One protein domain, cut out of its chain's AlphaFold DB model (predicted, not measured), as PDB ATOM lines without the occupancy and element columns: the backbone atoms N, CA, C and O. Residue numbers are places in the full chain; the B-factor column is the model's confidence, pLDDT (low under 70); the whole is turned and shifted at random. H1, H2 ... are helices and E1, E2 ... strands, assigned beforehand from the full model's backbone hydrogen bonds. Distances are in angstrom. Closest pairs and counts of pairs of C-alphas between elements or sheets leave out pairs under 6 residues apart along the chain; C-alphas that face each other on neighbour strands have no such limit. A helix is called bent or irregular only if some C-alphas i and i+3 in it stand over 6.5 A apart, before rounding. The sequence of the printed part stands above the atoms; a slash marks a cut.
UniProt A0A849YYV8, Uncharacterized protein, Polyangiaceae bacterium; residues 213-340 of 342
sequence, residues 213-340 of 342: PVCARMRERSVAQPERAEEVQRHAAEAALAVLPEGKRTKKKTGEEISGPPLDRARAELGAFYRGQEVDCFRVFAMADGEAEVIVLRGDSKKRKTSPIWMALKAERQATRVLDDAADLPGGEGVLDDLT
ATOM      1  N   PRO A 213     195.735 208.036 149.216       83.44
ATOM      2  CA  PRO A 213     195.764 209.493 149.345       83.44
ATOM      3  C   PRO A 213     195.146 210.239 148.154       83.44
ATOM      4  O   PRO A 213     194.611 211.327 148.339       83.44
ATOM      5  N   VAL A 214     195.192 209.659 146.949       88.62
ATOM      6  CA  VAL A 214     194.594 210.252 145.742       88.62
ATOM      7  C   VAL A 214     193.068 210.164 145.814       88.62
ATOM      8  O   VAL A 214     192.398 211.175 145.624       88.62
ATOM      9  N   CYS A 215     192.527 209.009 146.216       88.62
ATOM     10  CA  CYS A 215     191.093 208.835 146.479       88.62
ATOM     11  C   CYS A 215     190.589 209.778 147.582       88.62
ATOM     12  O   CYS A 215     189.514 210.364 147.472       88.62
ATOM     13  N   ALA A 216     191.374 209.955 148.651       86.88
ATOM     14  CA  ALA A 216     191.033 210.893 149.716       86.88
ATOM     15  C   ALA A 216     190.977 212.339 149.197       86.88
ATOM     16  O   ALA A 216     190.037 213.056 149.516       86.88
ATOM     17  N   ARG A 217     191.939 212.747 148.361       90.50
ATOM     18  CA  ARG A 217     191.991 214.096 147.779       90.50
ATOM     19  C   ARG A 217     190.828 214.371 146.826       90.50
ATOM     20  O   ARG A 217     190.216 215.425 146.939       90.50
ATOM     21  N   MET A 218     190.491 213.411 145.959       93.81
ATOM     22  CA  MET A 218     189.285 213.461 145.122       93.81
ATOM     23  C   MET A 218     188.048 213.758 145.980       93.81
ATOM     24  O   MET A 218     187.280 214.655 145.658       93.81
ATOM     25  N   ARG A 219     187.894 213.060 147.112       91.81
ATOM     26  CA  ARG A 219     186.754 213.262 148.010       91.81
ATOM     27  C   ARG A 219     186.747 214.621 148.696       91.81
ATOM     28  O   ARG A 219     185.712 215.272 148.717       91.81
ATOM     29  N   GLU A 220     187.879 215.052 149.246       92.19
ATOM     30  CA  GLU A 220     187.998 216.386 149.855       92.19
ATOM     31  C   GLU A 220     187.670 217.491 148.837       92.19
ATOM     32  O   GLU A 220     187.035 218.477 149.192       92.19
ATOM     33  N   ARG A 221     188.031 217.298 147.560       94.44
ATOM     34  CA  ARG A 221     187.681 218.212 146.466       94.44
ATOM     35  C   ARG A 221     186.175 218.243 146.201       94.44
ATOM     36  O   ARG A 221     185.614 219.331 146.124       94.44
ATOM     37  N   SER A 222     185.520 217.085 146.103       94.25
ATOM     38  CA  SER A 222     184.063 217.027 145.917       94.25
ATOM     39  C   SER A 222     183.309 217.651 147.093       94.25
ATOM     40  O   SER A 222     182.328 218.345 146.887       94.25
ATOM     41  N   VAL A 223     183.791 217.454 148.325       92.81
ATOM     42  CA  VAL A 223     183.193 218.065 149.526       92.81
ATOM     43  C   VAL A 223     183.394 219.581 149.549       92.81
ATOM     44  O   VAL A 223     182.519 220.303 150.016       92.81
ATOM     45  N   ALA A 224     184.533 220.076 149.062       93.62
ATOM     46  CA  ALA A 224     184.817 221.507 149.046       93.62
ATOM     47  C   ALA A 224     183.973 222.284 148.020       93.62
ATOM     48  O   ALA A 224     183.681 223.454 148.252       93.62
ATOM     49  N   GLN A 225     183.595 221.659 146.897       95.25
ATOM     50  CA  GLN A 225     182.771 222.261 145.839       95.25
ATOM     51  C   GLN A 225     181.729 221.246 145.330       95.25
ATOM     52  O   GLN A 225     181.924 220.668 144.258       95.25
ATOM     53  N   PRO A 226     180.642 221.002 146.089       95.19
ATOM     54  CA  PRO A 226     179.684 219.937 145.788       95.19
ATOM     55  C   PRO A 226     178.943 220.152 144.466       95.19
ATOM     56  O   PRO A 226     178.907 219.238 143.652       95.19
ATOM     57  N   GLU A 227     178.448 221.364 144.205       95.94
ATOM     58  CA  GLU A 227     177.670 221.679 142.994       95.94
ATOM     59  C   GLU A 227     178.485 221.434 141.716       95.94
ATOM     60  O   GLU A 227     178.065 220.720 140.809       95.94
ATOM     61  N   ARG A 228     179.718 221.949 141.680       96.25
ATOM     62  CA  ARG A 228     180.627 221.758 140.544       96.25
ATOM     63  C   ARG A 228     181.062 220.301 140.387       96.25
ATOM     64  O   ARG A 228     181.269 219.827 139.272       96.25
ATOM     65  N   ALA A 229     181.245 219.593 141.501       95.69
ATOM     66  CA  ALA A 229     181.572 218.177 141.475       95.69
ATOM     67  C   ALA A 229     180.432 217.354 140.866       95.69
ATOM     68  O   ALA A 229     180.712 216.461 140.069       95.69
ATOM     69  N   GLU A 230     179.189 217.665 141.227       95.31
ATOM     70  CA  GLU A 230     177.985 217.017 140.716       95.31
ATOM     71  C   GLU A 230     177.796 217.281 139.216       95.31
ATOM     72  O   GLU A 230     177.630 216.337 138.446       95.31
ATOM     73  N   GLU A 231     177.914 218.539 138.781       96.31
ATOM     74  CA  GLU A 231     177.818 218.938 137.369       96.31
ATOM     75  C   GLU A 231     178.818 218.166 136.492       96.31
ATOM     76  O   GLU A 231     178.449 217.542 135.495       96.31
ATOM     77  N   VAL A 232     180.088 218.126 136.900       96.94
ATOM     78  CA  VAL A 232     181.136 217.425 136.145       96.94
ATOM     79  C   VAL A 232     180.939 215.907 136.175       96.94
ATOM     80  O   VAL A 232     181.213 215.229 135.186       96.94
ATOM     81  N   GLN A 233     180.452 215.345 137.284       96.56
ATOM     82  CA  GLN A 233     180.114 213.920 137.349       96.56
ATOM     83  C   GLN A 233     178.940 213.567 136.435       96.56
ATOM     84  O   GLN A 233     178.967 212.504 135.815       96.56
ATOM     85  N   ARG A 234     177.942 214.449 136.326       96.38
ATOM     86  CA  ARG A 234     176.805 214.281 135.421       96.38
ATOM     87  C   ARG A 234     177.269 214.267 133.968       96.38
ATOM     88  O   ARG A 234     177.021 213.281 133.281       96.38
ATOM     89  N   HIS A 235     178.046 215.265 133.547       97.06
ATOM     90  CA  HIS A 235     178.625 215.300 132.198       97.06
ATOM     91  C   HIS A 235     179.504 214.085 131.896       97.06
ATOM     92  O   HIS A 235     179.430 213.508 130.814       97.06
ATOM     93  N   ALA A 236     180.299 213.634 132.867       97.31
ATOM     94  CA  ALA A 236     181.102 212.430 132.714       97.31
ATOM     95  C   ALA A 236     180.252 211.160 132.551       97.31
ATOM     96  O   ALA A 236     180.599 210.286 131.753       97.31
ATOM     97  N   ALA A 237     179.146 211.045 133.287       96.31
ATOM     98  CA  ALA A 237     178.218 209.927 133.160       96.31
ATOM     99  C   ALA A 237     177.465 209.963 131.816       96.31
ATOM    100  O   ALA A 237     177.336 208.923 131.172       96.31
ATOM    101  N   GLU A 238     177.047 211.142 131.347       96.19
ATOM    102  CA  GLU A 238     176.438 211.342 130.022       96.19
ATOM    103  C   GLU A 238     177.412 210.975 128.893       96.19
ATOM    104  O   GLU A 238     177.055 210.249 127.964       96.19
ATOM    105  N   ALA A 239     178.671 211.407 129.002       96.81
ATOM    106  CA  ALA A 239     179.714 211.083 128.034       96.81
ATOM    107  C   ALA A 239     180.021 209.579 127.991       96.81
ATOM    108  O   ALA A 239     180.236 209.031 126.909       96.81
ATOM    109  N   ALA A 240     180.015 208.893 129.140       96.69
ATOM    110  CA  ALA A 240     180.120 207.434 129.179       96.69
ATOM    111  C   ALA A 240     178.903 206.747 128.548       96.69
ATOM    112  O   ALA A 240     179.080 205.780 127.808       96.69
ATOM    113  N   LEU A 241     177.689 207.243 128.818       95.12
ATOM    114  CA  LEU A 241     176.446 206.701 128.265       95.12
ATOM    115  C   LEU A 241     176.436 206.745 126.737       95.12
ATOM    116  O   LEU A 241     176.091 205.754 126.098       95.12
ATOM    117  N   ALA A 242     176.882 207.860 126.153       95.50
ATOM    118  CA  ALA A 242     176.891 208.069 124.708       95.50
ATOM    119  C   ALA A 242     177.722 207.031 123.927       95.50
ATOM    120  O   ALA A 242     177.419 206.754 122.770       95.50
ATOM    121  N   VAL A 243     178.749 206.445 124.551       96.50
ATOM    122  CA  VAL A 243     179.636 205.443 123.927       96.50
ATOM    123  C   VAL A 243     179.567 204.076 124.613       96.50
ATOM    124  O   VAL A 243     180.410 203.215 124.365       96.50
ATOM    125  N   LEU A 244     178.568 203.848 125.475       94.44
ATOM    126  CA  LEU A 244     178.440 202.630 126.281       94.44
ATOM    127  C   LEU A 244     178.572 201.316 125.479       94.44
ATOM    128  O   LEU A 244     179.248 200.408 125.976       94.44
ATOM    129  N   PRO A 245     178.002 201.181 124.260       94.88
ATOM    130  CA  PRO A 245     178.114 199.952 123.471       94.88
ATOM    131  C   PRO A 245     179.552 199.558 123.099       94.88
ATOM    132  O   PRO A 245     179.813 198.388 122.840       94.88
ATOM    133  N   GLU A 246     180.493 200.507 123.095       95.75
ATOM    134  CA  GLU A 246     181.909 200.269 122.776       95.75
ATOM    135  C   GLU A 246     182.714 199.745 123.980       95.75
ATOM    136  O   GLU A 246     183.880 199.363 123.853       95.75
ATOM    137  N   GLY A 247     182.117 199.748 125.175       94.50
ATOM    138  CA  GLY A 247     182.775 199.352 126.412       94.50
ATOM    139  C   GLY A 247     182.952 197.843 126.557       94.50
ATOM    140  O   GLY A 247     182.040 197.050 126.322       94.50
ATOM    141  N   LYS A 248     184.114 197.426 127.067       94.81
ATOM    142  CA  LYS A 248     184.325 196.044 127.506       94.81
ATOM    143  C   LYS A 248     183.666 195.838 128.869       94.81
ATOM    144  O   LYS A 248     184.082 196.449 129.859       94.81
ATOM    145  N   ARG A 249     182.690 194.932 128.912       94.81
ATOM    146  CA  ARG A 249     181.902 194.591 130.101       94.81
ATOM    147  C   ARG A 249     182.549 193.449 130.883       94.81
ATOM    148  O   ARG A 249     182.887 192.411 130.318       94.81
ATOM    149  N   THR A 250     182.734 193.637 132.187       92.44
ATOM    150  CA  THR A 250     183.262 192.613 133.097       92.44
ATOM    151  C   THR A 250     182.244 192.337 134.195       92.44
ATOM    152  O   THR A 250     181.996 193.197 135.040       92.44
ATOM    153  N   LYS A 251     181.668 191.130 134.210       91.62
ATOM    154  CA  LYS A 251     180.634 190.748 135.180       91.62
ATOM    155  C   LYS A 251     181.160 190.813 136.620       91.62
ATOM    156  O   LYS A 251     182.203 190.241 136.940       91.62
ATOM    157  N   LYS A 252     180.417 191.499 137.487       88.25
ATOM    158  CA  LYS A 252     180.580 191.555 138.947       88.25
ATOM    159  C   LYS A 252     179.327 190.995 139.617       88.25
ATOM    160  O   LYS A 252     178.377 190.590 138.954       88.25
ATOM    161  N   LYS A 253     179.329 190.950 140.951       85.00
ATOM    162  CA  LYS A 253     178.219 190.395 141.734       85.00
ATOM    163  C   LYS A 253     176.907 191.174 141.547       85.00
ATOM    164  O   LYS A 253     175.858 190.550 141.464       85.00
ATOM    165  N   THR A 254     176.972 192.504 141.482       82.50
ATOM    166  CA  THR A 254     175.799 193.403 141.452       82.50
ATOM    167  C   THR A 254     175.667 194.223 140.167       82.50
ATOM    168  O   THR A 254     174.816 195.096 140.087       82.50
ATOM    169  N   GLY A 255     176.490 193.955 139.152       88.12
ATOM    170  CA  GLY A 255     176.473 194.691 137.888       88.12
ATOM    171  C   GLY A 255     177.645 194.323 136.989       88.12
ATOM    172  O   GLY A 255     178.364 193.356 137.247       88.12
ATOM    173  N   GLU A 256     177.865 195.107 135.943       92.00
ATOM    174  CA  GLU A 256     178.970 194.935 135.002       92.00
ATOM    175  C   GLU A 256     179.909 196.140 135.091       92.00
ATOM    176  O   GLU A 256     179.497 197.279 134.899       92.00
ATOM    177  N   GLU A 257     181.183 195.906 135.407       93.31
ATOM    178  CA  GLU A 257     182.206 196.953 135.347       93.31
ATOM    179  C   GLU A 257     182.539 197.229 133.876       93.31
ATOM    180  O   GLU A 257     182.919 196.315 133.137       93.31
ATOM    181  N   ILE A 258     182.392 198.486 133.461       94.19
ATOM    182  CA  ILE A 258     182.630 198.941 132.092       94.19
ATOM    183  C   ILE A 258     184.037 199.529 131.997       94.19
ATOM    184  O   ILE A 258     184.440 200.397 132.772       94.19
ATOM    185  N   SER A 259     184.794 199.048 131.016       93.69
ATOM    186  CA  SER A 259     186.164 199.480 130.727       93.69
ATOM    187  C   SER A 259     186.326 199.860 129.253       93.69
ATOM    188  O   SER A 259     185.469 199.537 128.430       93.69
ATOM    189  N   GLY A 260     187.421 200.541 128.906       94.12
ATOM    190  CA  GLY A 260     187.674 201.020 127.543       94.12
ATOM    191  C   GLY A 260     187.043 202.394 127.269       94.12
ATOM    192  O   GLY A 260     186.984 203.209 128.198       94.12
ATOM    193  N   PRO A 261     186.549 202.657 126.041       96.25
ATOM    194  CA  PRO A 261     186.140 203.996 125.610       96.25
ATOM    195  C   PRO A 261     185.166 204.738 126.546       96.25
ATOM    196  O   PRO A 261     185.424 205.913 126.811       96.25
ATOM    197  N   PRO A 262     184.122 204.109 127.133       96.50
ATOM    198  CA  PRO A 262     183.228 204.808 128.067       96.50
ATOM    199  C   PRO A 262     183.936 205.343 129.311       96.50
ATOM    200  O   PRO A 262     183.705 206.477 129.729       96.50
ATOM    201  N   LEU A 263     184.831 204.541 129.894       95.44
ATOM    202  CA  LEU A 263     185.585 204.934 131.080       95.44
ATOM    203  C   LEU A 263     186.590 206.042 130.752       95.44
ATOM    204  O   LEU A 263     186.754 206.973 131.538       95.44
ATOM    205  N   ASP A 264     187.246 205.955 129.594       95.44
ATOM    206  CA  ASP A 264     188.217 206.956 129.154       95.44
ATOM    207  C   ASP A 264     187.538 208.305 128.858       95.44
ATOM    208  O   ASP A 264     188.058 209.349 129.255       95.44
ATOM    209  N   ARG A 265     186.340 208.294 128.252       97.12
ATOM    210  CA  ARG A 265     185.523 209.500 128.028       97.12
ATOM    211  C   ARG A 265     185.042 210.123 129.330       97.12
ATOM    212  O   ARG A 265     185.267 211.312 129.532       97.12
ATOM    213  N   ALA A 266     184.491 209.331 130.252       96.88
ATOM    214  CA  ALA A 266     184.122 209.835 131.574       96.88
ATOM    215  C   ALA A 266     185.316 210.477 132.294       96.88
ATOM    216  O   ALA A 266     185.191 211.546 132.884       96.88
ATOM    217  N   ARG A 267     186.499 209.854 132.237       95.75
ATOM    218  CA  ARG A 267     187.715 210.403 132.856       95.75
ATOM    219  C   ARG A 267     188.192 211.694 132.207       95.75
ATOM    220  O   ARG A 267     188.706 212.550 132.925       95.75
ATOM    221  N   ALA A 268     188.037 211.832 130.892       96.75
ATOM    222  CA  ALA A 268     188.355 213.069 130.191       96.75
ATOM    223  C   ALA A 268     187.485 214.230 130.702       96.75
ATOM    224  O   ALA A 268     188.035 215.263 131.078       96.75
ATOM    225  N   GLU A 269     186.169 214.018 130.827       97.75
ATOM    226  CA  GLU A 269     185.238 215.020 131.374       97.75
ATOM    227  C   GLU A 269     185.528 215.331 132.848       97.75
ATOM    228  O   GLU A 269     185.645 216.491 133.247       97.75
ATOM    229  N   LEU A 270     185.768 214.298 133.666       97.19
ATOM    230  CA  LEU A 270     186.166 214.465 135.068       97.19
ATOM    231  C   LEU A 270     187.441 215.308 135.218       97.19
ATOM    232  O   LEU A 270     187.597 215.997 136.228       97.19
ATOM    233  N   GLY A 271     188.332 215.288 134.222       96.12
ATOM    234  CA  GLY A 271     189.570 216.064 134.184       96.12
ATOM    235  C   GLY A 271     189.372 217.584 134.232       96.12
ATOM    236  O   GLY A 271     190.303 218.299 134.609       96.12
ATOM    237  N   ALA A 272     188.170 218.086 133.923       95.50
ATOM    238  CA  ALA A 272     187.830 219.505 134.041       95.50
ATOM    239  C   ALA A 272     187.819 220.005 135.501       95.50
ATOM    240  O   ALA A 272     187.980 221.202 135.754       95.50
ATOM    241  N   PHE A 273     187.653 219.098 136.469       95.75
ATOM    242  CA  PHE A 273     187.584 219.423 137.897       95.75
ATOM    243  C   PHE A 273     188.545 218.589 138.754       95.75
ATOM    244  O   PHE A 273     189.258 219.138 139.601       95.75
ATOM    245  N   TYR A 274     188.614 217.278 138.523       95.19
ATOM    246  CA  TYR A 274     189.514 216.359 139.216       95.19
ATOM    247  C   TYR A 274     190.898 216.355 138.566       95.19
ATOM    248  O   TYR A 274     191.041 216.272 137.349       95.19
ATOM    249  N   ARG A 275     191.957 216.425 139.378       92.25
ATOM    250  CA  ARG A 275     193.319 216.648 138.873       92.25
ATOM    251  C   ARG A 275     194.161 215.383 138.794       92.25
ATOM    252  O   ARG A 275     194.329 214.659 139.782       92.25
ATOM    253  N   GLY A 276     194.830 215.205 137.653       90.56
ATOM    254  CA  GLY A 276     195.830 214.156 137.447       90.56
ATOM    255  C   GLY A 276     195.241 212.777 137.720       90.56
ATOM    256  O   GLY A 276     194.232 212.418 137.139       90.56
ATOM    257  N   GLN A 277     195.829 212.032 138.657       90.50
ATOM    258  CA  GLN A 277     195.387 210.675 139.008       90.50
ATOM    259  C   GLN A 277     194.057 210.614 139.785       90.50
ATOM    260  O   GLN A 277     193.595 209.528 140.116       90.50
ATOM    261  N   GLU A 278     193.436 211.748 140.134       93.31
ATOM    262  CA  GLU A 278     192.123 211.735 140.801       93.31
ATOM    263  C   GLU A 278     191.033 211.123 139.914       93.31
ATOM    264  O   GLU A 278     190.188 210.397 140.430       93.31
ATOM    265  N   VAL A 279     191.089 211.338 138.593       94.88
ATOM    266  CA  VAL A 279     190.132 210.746 137.637       94.88
ATOM    267  C   VAL A 279     190.228 209.217 137.613       94.88
ATOM    268  O   VAL A 279     189.233 208.519 137.419       94.88
ATOM    269  N   ASP A 280     191.408 208.669 137.922       92.31
ATOM    270  CA  ASP A 280     191.637 207.228 138.009       92.31
ATOM    271  C   ASP A 280     190.959 206.598 139.231       92.31
ATOM    272  O   ASP A 280     190.960 205.374 139.367       92.31
ATOM    273  N   CYS A 281     190.387 207.381 140.147       92.38
ATOM    274  CA  CYS A 281     189.561 206.866 141.240       92.38
ATOM    275  C   CYS A 281     188.150 206.486 140.778       92.38
ATOM    276  O   CYS A 281     187.482 205.719 141.470       92.38
ATOM    277  N   PHE A 282     187.699 207.006 139.635       94.06
ATOM    278  CA  PHE A 282     186.360 206.752 139.127       94.06
ATOM    279  C   PHE A 282     186.305 205.469 138.295       94.06
ATOM    280  O   PHE A 282     187.259 205.103 137.592       94.06
ATOM    281  N   ARG A 283     185.188 204.757 138.419       93.75
ATOM    282  CA  ARG A 283     184.819 203.561 137.660       93.75
ATOM    283  C   ARG A 283     183.402 203.734 137.128       93.75
ATOM    284  O   ARG A 283     182.601 204.432 137.745       93.75
ATOM    285  N   VAL A 284     183.123 203.088 136.004       94.38
ATOM    286  CA  VAL A 284     181.802 203.072 135.377       94.38
ATOM    287  C   VAL A 284     181.239 201.667 135.523       94.38
ATOM    288  O   VAL A 284     181.921 200.685 135.224       94.38
ATOM    289  N   PHE A 285     180.006 201.573 135.995       94.62
ATOM    290  CA  PHE A 285     179.266 200.327 136.103       94.62
ATOM    291  C   PHE A 285     177.968 200.442 135.320       94.62
ATOM    292  O   PHE A 285     177.379 201.518 135.275       94.62
ATOM    293  N   ALA A 286     177.529 199.336 134.736       94.31
ATOM    294  CA  ALA A 286     176.208 199.206 134.151       94.31
ATOM    295  C   ALA A 286     175.400 198.170 134.935       94.31
ATOM    296  O   ALA A 286     175.929 197.134 135.357       94.31
ATOM    297  N   MET A 287     174.123 198.460 135.145       92.62
ATOM    298  CA  MET A 287     173.178 197.577 135.819       92.62
ATOM    299  C   MET A 287     171.894 197.504 135.005       92.62
ATOM    300  O   MET A 287     171.418 198.518 134.496       92.62
ATOM    301  N   ALA A 288     171.335 196.304 134.898       89.62
ATOM    302  CA  ALA A 288     170.037 196.106 134.274       89.62
ATOM    303  C   ALA A 288     168.925 196.431 135.279       89.62
ATOM    304  O   ALA A 288     168.930 195.907 136.393       89.62
ATOM    305  N   ASP A 289     167.969 197.260 134.867       87.62
ATOM    306  CA  ASP A 289     166.760 197.596 135.617       87.62
ATOM    307  C   ASP A 289     165.525 197.390 134.730       87.62
ATOM    308  O   ASP A 289     165.036 198.304 134.059       87.62
ATOM    309  N   GLY A 290     165.064 196.140 134.654       86.75
ATOM    310  CA  GLY A 290     164.025 195.741 133.706       86.75
ATOM    311  C   GLY A 290     164.503 195.906 132.261       86.75
ATOM    312  O   GLY A 290     165.429 195.220 131.834       86.75
ATOM    313  N   GLU A 291     163.861 196.805 131.510       83.38
ATOM    314  CA  GLU A 291     164.252 197.150 130.133       83.38
ATOM    315  C   GLU A 291     165.225 198.338 130.045       83.38
ATOM    316  O   GLU A 291     165.723 198.638 128.961       83.38
ATOM    317  N   ALA A 292     165.474 199.035 131.157       85.50
ATOM    318  CA  ALA A 292     166.375 200.179 131.208       85.50
ATOM    319  C   ALA A 292     167.772 199.760 131.683       85.50
ATOM    320  O   ALA A 292     167.936 198.809 132.452       85.50
ATOM    321  N   GLU A 293     168.788 200.508 131.255       88.62
ATOM    322  CA  GLU A 293     170.159 200.357 131.740       88.62
ATOM    323  C   GLU A 293     170.516 201.559 132.621       88.62
ATOM    324  O   GLU A 293     170.347 202.717 132.229       88.62
ATOM    325  N   VAL A 294     170.982 201.279 133.838       89.06
ATOM    326  CA  VAL A 294     171.457 202.291 134.786       89.06
ATOM    327  C   VAL A 294     172.975 202.311 134.737       89.06
ATOM    328  O   VAL A 294     173.629 201.317 135.064       89.06
ATOM    329  N   ILE A 295     173.544 203.454 134.358       92.56
ATOM    330  CA  ILE A 295     174.980 203.697 134.467       92.56
ATOM    331  C   ILE A 295     175.268 204.327 135.815       92.56
ATOM    332  O   ILE A 295     174.660 205.329 136.171       92.56
ATOM    333  N   VAL A 296     176.253 203.786 136.524       91.06
ATOM    334  CA  VAL A 296     176.767 204.352 137.769       91.06
ATOM    335  C   VAL A 296     178.223 204.731 137.579       91.06
ATOM    336  O   VAL A 296     179.099 203.875 137.428       91.06
ATOM    337  N   LEU A 297     178.491 206.029 137.636       91.38
ATOM    338  CA  LEU A 297     179.827 206.564 137.803       91.38
ATOM    339  C   LEU A 297     180.136 206.606 139.296       91.38
ATOM    340  O   LEU A 297     179.477 207.310 140.053       91.38
ATOM    341  N   ARG A 298     181.148 205.865 139.739       90.44
ATOM    342  CA  ARG A 298     181.497 205.754 141.157       90.44
ATOM    343  C   ARG A 298     182.961 206.084 141.399       90.44
ATOM    344  O   ARG A 298     183.844 205.462 140.817       90.44
ATOM    345  N   GLY A 299     183.219 207.011 142.314       87.81
ATOM    346  CA  GLY A 299     184.529 207.290 142.889       87.81
ATOM    347  C   GLY A 299     184.826 206.350 144.056       87.81
ATOM    348  O   GLY A 299     184.150 206.387 145.089       87.81
ATOM    349  N   ASP A 300     185.852 205.511 143.912       80.50
ATOM    350  CA  ASP A 300     186.230 204.551 144.948       80.50
ATOM    351  C   ASP A 300     186.857 205.266 146.155       80.50
ATOM    352  O   ASP A 300     187.926 205.881 146.086       80.50
ATOM    353  N   SER A 301     186.175 205.170 147.295       66.06
ATOM    354  CA  SER A 301     186.682 205.597 148.589       66.06
ATOM    355  C   SER A 301     187.193 204.340 149.295       66.06
ATOM    356  O   SER A 301     186.433 203.579 149.886       66.06
ATOM    357  N   LYS A 302     188.515 204.112 149.272       66.62
ATOM    358  CA  LYS A 302     189.157 202.939 149.910       66.62
ATOM    359  C   LYS A 302     188.844 202.765 151.410       66.62
ATOM    360  O   LYS A 302     189.227 201.765 152.015       66.62
ATOM    361  N   LYS A 303     188.190 203.737 152.053       64.94
ATOM    362  CA  LYS A 303     187.708 203.641 153.431       64.94
ATOM    363  C   LYS A 303     186.287 203.073 153.438       64.94
ATOM    364  O   LYS A 303     185.333 203.754 153.095       64.94
ATOM    365  N   ARG A 304     186.148 201.864 153.983       63.22
ATOM    366  CA  ARG A 304     184.876 201.132 154.147       63.22
ATOM    367  C   ARG A 304     183.779 201.873 154.940       63.22
ATOM    368  O   ARG A 304     182.654 201.412 154.966       63.22
ATOM    369  N   LYS A 305     184.113 202.961 155.647       71.19
ATOM    370  CA  LYS A 305     183.176 203.738 156.485       71.19
ATOM    371  C   LYS A 305     182.734 205.062 155.862       71.19
ATOM    372  O   LYS A 305     182.037 205.828 156.515       71.19
ATOM    373  N   THR A 306     183.210 205.394 154.669       76.12
ATOM    374  CA  THR A 306     182.867 206.658 154.023       76.12
ATOM    375  C   THR A 306     182.013 206.387 152.809       76.12
ATOM    376  O   THR A 306     182.417 205.599 151.957       76.12
ATOM    377  N   SER A 307     180.863 207.063 152.743       80.62
ATOM    378  CA  SER A 307     179.945 206.961 151.614       80.62
ATOM    379  C   SER A 307     180.713 207.223 150.317       80.62
ATOM    380  O   SER A 307     181.467 208.212 150.253       80.62
ATOM    381  N   PRO A 308     180.610 206.314 149.332       85.69
ATOM    382  CA  PRO A 308     181.256 206.507 148.049       85.69
ATOM    383  C   PRO A 308     180.697 207.763 147.389       85.69
ATOM    384  O   PRO A 308     179.561 208.156 147.634       85.69
ATOM    385  N   ILE A 309     181.512 208.387 146.549       89.69
ATOM    386  CA  ILE A 309     181.016 209.424 145.651       89.69
ATOM    387  C   ILE A 309     180.445 208.690 144.451       89.69
ATOM    388  O   ILE A 309     181.128 207.826 143.897       89.69
ATOM    389  N   TRP A 310     179.213 208.982 144.070       93.44
ATOM    390  CA  TRP A 310     178.586 208.324 142.939       93.44
ATOM    391  C   TRP A 310     177.594 209.257 142.250       93.44
ATOM    392  O   TRP A 310     177.111 210.209 142.852       93.44
ATOM    393  N   MET A 311     177.348 208.969 140.980       94.25
ATOM    394  CA  MET A 311     176.362 209.612 140.123       94.25
ATOM    395  C   MET A 311     175.755 208.513 139.262       94.25
ATOM    396  O   MET A 311     176.504 207.715 138.689       94.25
ATOM    397  N   ALA A 312     174.429 208.444 139.184       94.88
ATOM    398  CA  ALA A 312     173.760 207.441 138.372       94.88
ATOM    399  C   ALA A 312     172.773 208.062 137.391       94.88
ATOM    400  O   ALA A 312     172.018 208.973 137.724       94.88
ATOM    401  N   LEU A 313     172.790 207.534 136.171       94.38
ATOM    402  CA  LEU A 313     171.893 207.913 135.093       94.38
ATOM    403  C   LEU A 313     171.111 206.682 134.659       94.38
ATOM    404  O   LEU A 313     171.702 205.663 134.294       94.38
ATOM    405  N   LYS A 314     169.784 206.783 134.678       92.88
ATOM    406  CA  LYS A 314     168.893 205.779 134.105       92.88
ATOM    407  C   LYS A 314     168.564 206.180 132.673       92.88
ATOM    408  O   LYS A 314     167.974 207.239 132.446       92.88
ATOM    409  N   ALA A 315     168.971 205.347 131.720       88.44
ATOM    410  CA  ALA A 315     168.634 205.528 130.317       88.44
ATOM    411  C   ALA A 315     167.251 204.919 130.049       88.44
ATOM    412  O   ALA A 315     167.103 203.700 129.955       88.44
ATOM    413  N   GLU A 316     166.230 205.768 129.949       87.94
ATOM    414  CA  GLU A 316     164.896 205.373 129.498       87.94
ATOM    415  C   GLU A 316     164.740 205.687 128.003       87.94
ATOM    416  O   GLU A 316     165.461 206.518 127.451       87.94
ATOM    417  N   ARG A 317     163.783 205.037 127.321       80.19
ATOM    418  CA  ARG A 317     163.628 205.098 125.849       80.19
ATOM    419  C   ARG A 317     163.551 206.516 125.255       80.19
ATOM    420  O   ARG A 317     163.762 206.661 124.055       80.19
ATOM    421  N   GLN A 318     163.211 207.537 126.045       75.31
ATOM    422  CA  GLN A 318     163.048 208.920 125.578       75.31
ATOM    423  C   GLN A 318     163.737 209.978 126.453       75.31
ATOM    424  O   GLN A 318     163.789 211.138 126.048       75.31
ATOM    425  N   ALA A 319     164.261 209.621 127.628       83.94
ATOM    426  CA  ALA A 319     164.860 210.580 128.550       83.94
ATOM    427  C   ALA A 319     165.938 209.926 129.421       83.94
ATOM    428  O   ALA A 319     165.817 208.770 129.829       83.94
ATOM    429  N   THR A 320     166.973 210.699 129.740       87.88
ATOM    430  CA  THR A 320     167.954 210.334 130.761       87.88
ATOM    431  C   THR A 320     167.504 210.941 132.081       87.88
ATOM    432  O   THR A 320     167.366 212.159 132.186       87.88
ATOM    433  N   ARG A 321     167.265 210.103 133.091       91.62
ATOM    434  CA  ARG A 321     166.903 210.556 134.437       91.62
ATOM    435  C   ARG A 321     168.097 210.404 135.372       91.62
ATOM    436  O   ARG A 321     168.702 209.333 135.429       91.62
ATOM    437  N   VAL A 322     168.417 211.464 136.111       92.12
ATOM    438  CA  VAL A 322     169.392 211.408 137.208       92.12
ATOM    439  C   VAL A 322     168.738 210.707 138.400       92.12
ATOM    440  O   VAL A 322     167.580 210.986 138.721       92.12
ATOM    441  N   LEU A 323     169.448 209.756 139.006       90.25
ATOM    442  CA  LEU A 323     169.028 209.103 140.244       90.25
ATOM    443  C   LEU A 323     169.807 209.727 141.403       90.25
ATOM    444  O   LEU A 323     171.013 209.509 141.518       90.25
ATOM    445  N   ASP A 324     169.113 210.501 142.235       85.69
ATOM    446  CA  ASP A 324     169.726 211.256 143.336       85.69
ATOM    447  C   ASP A 324     169.759 210.463 144.656       85.69
ATOM    448  O   ASP A 324     170.552 210.773 145.547       85.69
ATOM    449  N   ASP A 325     168.931 209.417 144.788       87.38
ATOM    450  CA  ASP A 325     168.876 208.549 145.968       87.38
ATOM    451  C   ASP A 325     169.454 207.157 145.661       87.38
ATOM    452  O   ASP A 325     169.154 206.529 144.645       87.38
ATOM    453  N   ALA A 326     170.286 206.642 146.569       86.88
ATOM    454  CA  ALA A 326     170.827 205.291 146.470       86.88
ATOM    455  C   ALA A 326     169.726 204.220 146.578       86.88
ATOM    456  O   ALA A 326     169.917 203.098 146.103       86.88
ATOM    457  N   ALA A 327     168.585 204.549 147.192       88.62
ATOM    458  CA  ALA A 327     167.408 203.688 147.241       88.62
ATOM    459  C   ALA A 327     166.792 203.437 145.853       88.62
ATOM    460  O   ALA A 327     166.204 202.376 145.647       88.62
ATOM    461  N   ASP A 328     166.985 204.357 144.902       87.94
ATOM    462  CA  ASP A 328     166.478 204.234 143.530       87.94
ATOM    463  C   ASP A 328     167.367 203.346 142.644       87.94
ATOM    464  O   ASP A 328     167.018 203.042 141.501       87.94
ATOM    465  N   LEU A 329     168.531 202.914 143.146       87.88
ATOM    466  CA  LEU A 329     169.393 201.988 142.421       87.88
ATOM    467  C   LEU A 329     168.791 200.569 142.427       87.88
ATOM    468  O   LEU A 329     168.262 200.124 143.447       87.88
ATOM    469  N   PRO A 330     168.936 199.793 141.339       83.94
ATOM    470  CA  PRO A 330     168.523 198.391 141.290       83.94
ATOM    471  C   PRO A 330     169.268 197.567 142.346       83.94
ATOM    472  O   PRO A 330     170.441 197.263 142.172       83.94
ATOM    473  N   GLY A 331     168.598 197.209 143.448       82.38
ATOM    474  CA  GLY A 331     169.201 196.535 144.610       82.38
ATOM    475  C   GLY A 331     169.533 197.450 145.802       82.38
ATOM    476  O   GLY A 331     170.053 196.967 146.810       82.38
ATOM    477  N   GLY A 332     169.202 198.741 145.710       86.69
ATOM    478  CA  GLY A 332     169.314 199.740 146.771       86.69
ATOM    479  C   GLY A 332     170.751 200.085 147.175       86.69
ATOM    480  O   GLY A 332     171.724 199.781 146.482       86.69
ATOM    481  N   GLU A 333     170.899 200.683 148.359       81.44
ATOM    482  CA  GLU A 333     172.181 201.194 148.872       81.44
ATOM    483  C   GLU A 333     173.274 200.112 148.983       81.44
ATOM    484  O   GLU A 333     174.458 200.375 148.750       81.44
ATOM    485  N   GLY A 334     172.883 198.859 149.249       80.50
ATOM    486  CA  GLY A 334     173.805 197.723 149.362       80.50
ATOM    487  C   GLY A 334     174.603 197.435 148.086       80.50
ATOM    488  O   GLY A 334     175.685 196.845 148.150       80.50
ATOM    489  N   VAL A 335     174.120 197.891 146.928       82.81
ATOM    490  CA  VAL A 335     174.816 197.736 145.648       82.81
ATOM    491  C   VAL A 335     176.066 198.588 145.576       82.81
ATOM    492  O   VAL A 335     177.094 198.106 145.100       82.81
ATOM    493  N   LEU A 336     176.030 199.808 146.111       82.81
ATOM    494  CA  LEU A 336     177.208 200.670 146.144       82.81
ATOM    495  C   LEU A 336     178.343 200.013 146.940       82.81
ATOM    496  O   LEU A 336     179.496 200.078 146.522       82.81
ATOM    497  N   ASP A 337     178.034 199.299 148.020       80.62
ATOM    498  CA  ASP A 337     179.024 198.545 148.794       80.62
ATOM    499  C   ASP A 337     179.508 197.273 148.079       80.62
ATOM    500  O   ASP A 337     180.706 196.948 148.100       80.62
ATOM    501  N   ASP A 338     178.601 196.546 147.425       78.38
ATOM    502  CA  ASP A 338     178.914 195.288 146.745       78.38
ATOM    503  C   ASP A 338     179.708 195.487 145.445       78.38
ATOM    504  O   ASP A 338     180.578 194.665 145.150       78.38
ATOM    505  N   LEU A 339     179.538 196.614 144.740       71.69
ATOM    506  CA  LEU A 339     180.322 196.961 143.541       71.69
ATOM    507  C   LEU A 339     181.839 197.060 143.817       71.69
ATOM    508  O   LEU A 339     182.646 197.033 142.892       71.69
ATOM    509  N   THR A 340     182.246 197.166 145.087       63.06
ATOM    510  CA  THR A 340     183.660 197.230 145.514       63.06
ATOM    511  C   THR A 340     184.260 195.893 145.932       63.06
ATOM    512  O   THR A 340     185.483 195.793 146.067       63.06
TER     513      THR A 340
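AT A GLANCE: This is residues 213 to 340 of the 342 residues of an uncharacterized protein of Polyangiaceae bacterium (UniProt A0A849YYV8). A strongly twisted sheet of six strands has two helices, H2 and H3, packed side by side over one face, while H1 and H4 gather at the end of the sheet where E3 begins and E4 ends. H1 makes a corner with H2, and the short H5 near the end of the printed part touches no helix. The printed part has 128 residues with five named helices and six named strands, in the order H1 H2 E1 E2 H3 H4 E3 E4 E5 E6 H5; the class is mixed, helices and strands. The sheet's order is E1 E2 E3 E4 E5 E6, antiparallel throughout. The whole is compact and rounded, with a radius of gyration of the C-alphas of 13.4 A and spans of 38 by 28 by 26 A.

IN THESE COORDINATES: The sheet holds E1, residues 248 to 251; E2, 256 to 259; E3, 282 to 289, 21.9 A long; E4, 292 to 299, 22.7 A; E5, 309 to 315, 20.1 A; and E6, 320 to 323. H2, residues 226 to 242, is 24.4 A long, and H3, 261 to 270, is 14.1 A. H1, residues 213 to 224, is 16.3 A long and begins at C-alpha 213 (195.764, 209.493, 149.345). H4 is residues 276 to 281, irregular but only just: C-alphas 276 and 279 are 6.6 A apart. H5, residues 334 to 338, ends at C-alpha 338 (178.914, 195.288, 146.745).

HOW THE PARTS SIT: E3 E4 E5 E6 form a meander, each strand the antiparallel neighbour of the one before. Within hydrogen-bond range are N 285 and O 296 of E3 and E4, 2.9 A; N 297 and O 311 of E4 and E5, 2.8 A; N 314 and O 321 of E5 and E6, 2.9 A; N 258 and O 284 of E2 and E3, 2.9 A; and N 250 and O 257 of the hairpin E1 and E2, 2.8 A. H2 and H3 on the same face make two layers with the sheet. H2 lies over E4 and E5 at a height over the sheet of 7.6 A. H3, at 7.7 A, lies only just over E3, with 3 C-alphas falling on it. H2 and H3 touch at a shallow tilt of 22 degrees, opposite ways, closest at the C-alphas of Ala 236 and Ala 266, 4.1 A. H1 touches H2 only at the corner, closest at the C-alphas of Ser 222 and Ala 229, 5.2 A. With residues 214 to 218 alone H1 touches H4, about perpendicular at 89 degrees, closest at the C-alphas of Met 218 and Glu 278, 5.5 A. H1 and H4 only graze the sheet; H5 does too, with residues 335 to 336. Every O i to N i+4 pair is within hydrogen-bond range in H1, H2, H3 and H5; H4 has 0 of 2, and 2 of 3 O i to N i+3 pairs.

THE WHOLE: The C-alphas farthest apart, of Pro 213 and Gln 318, are 40.4 A apart. The printed part has no cut and no long link. Its mean pLDDT is 89.8; residues 301 to 304 and 340 are under 70.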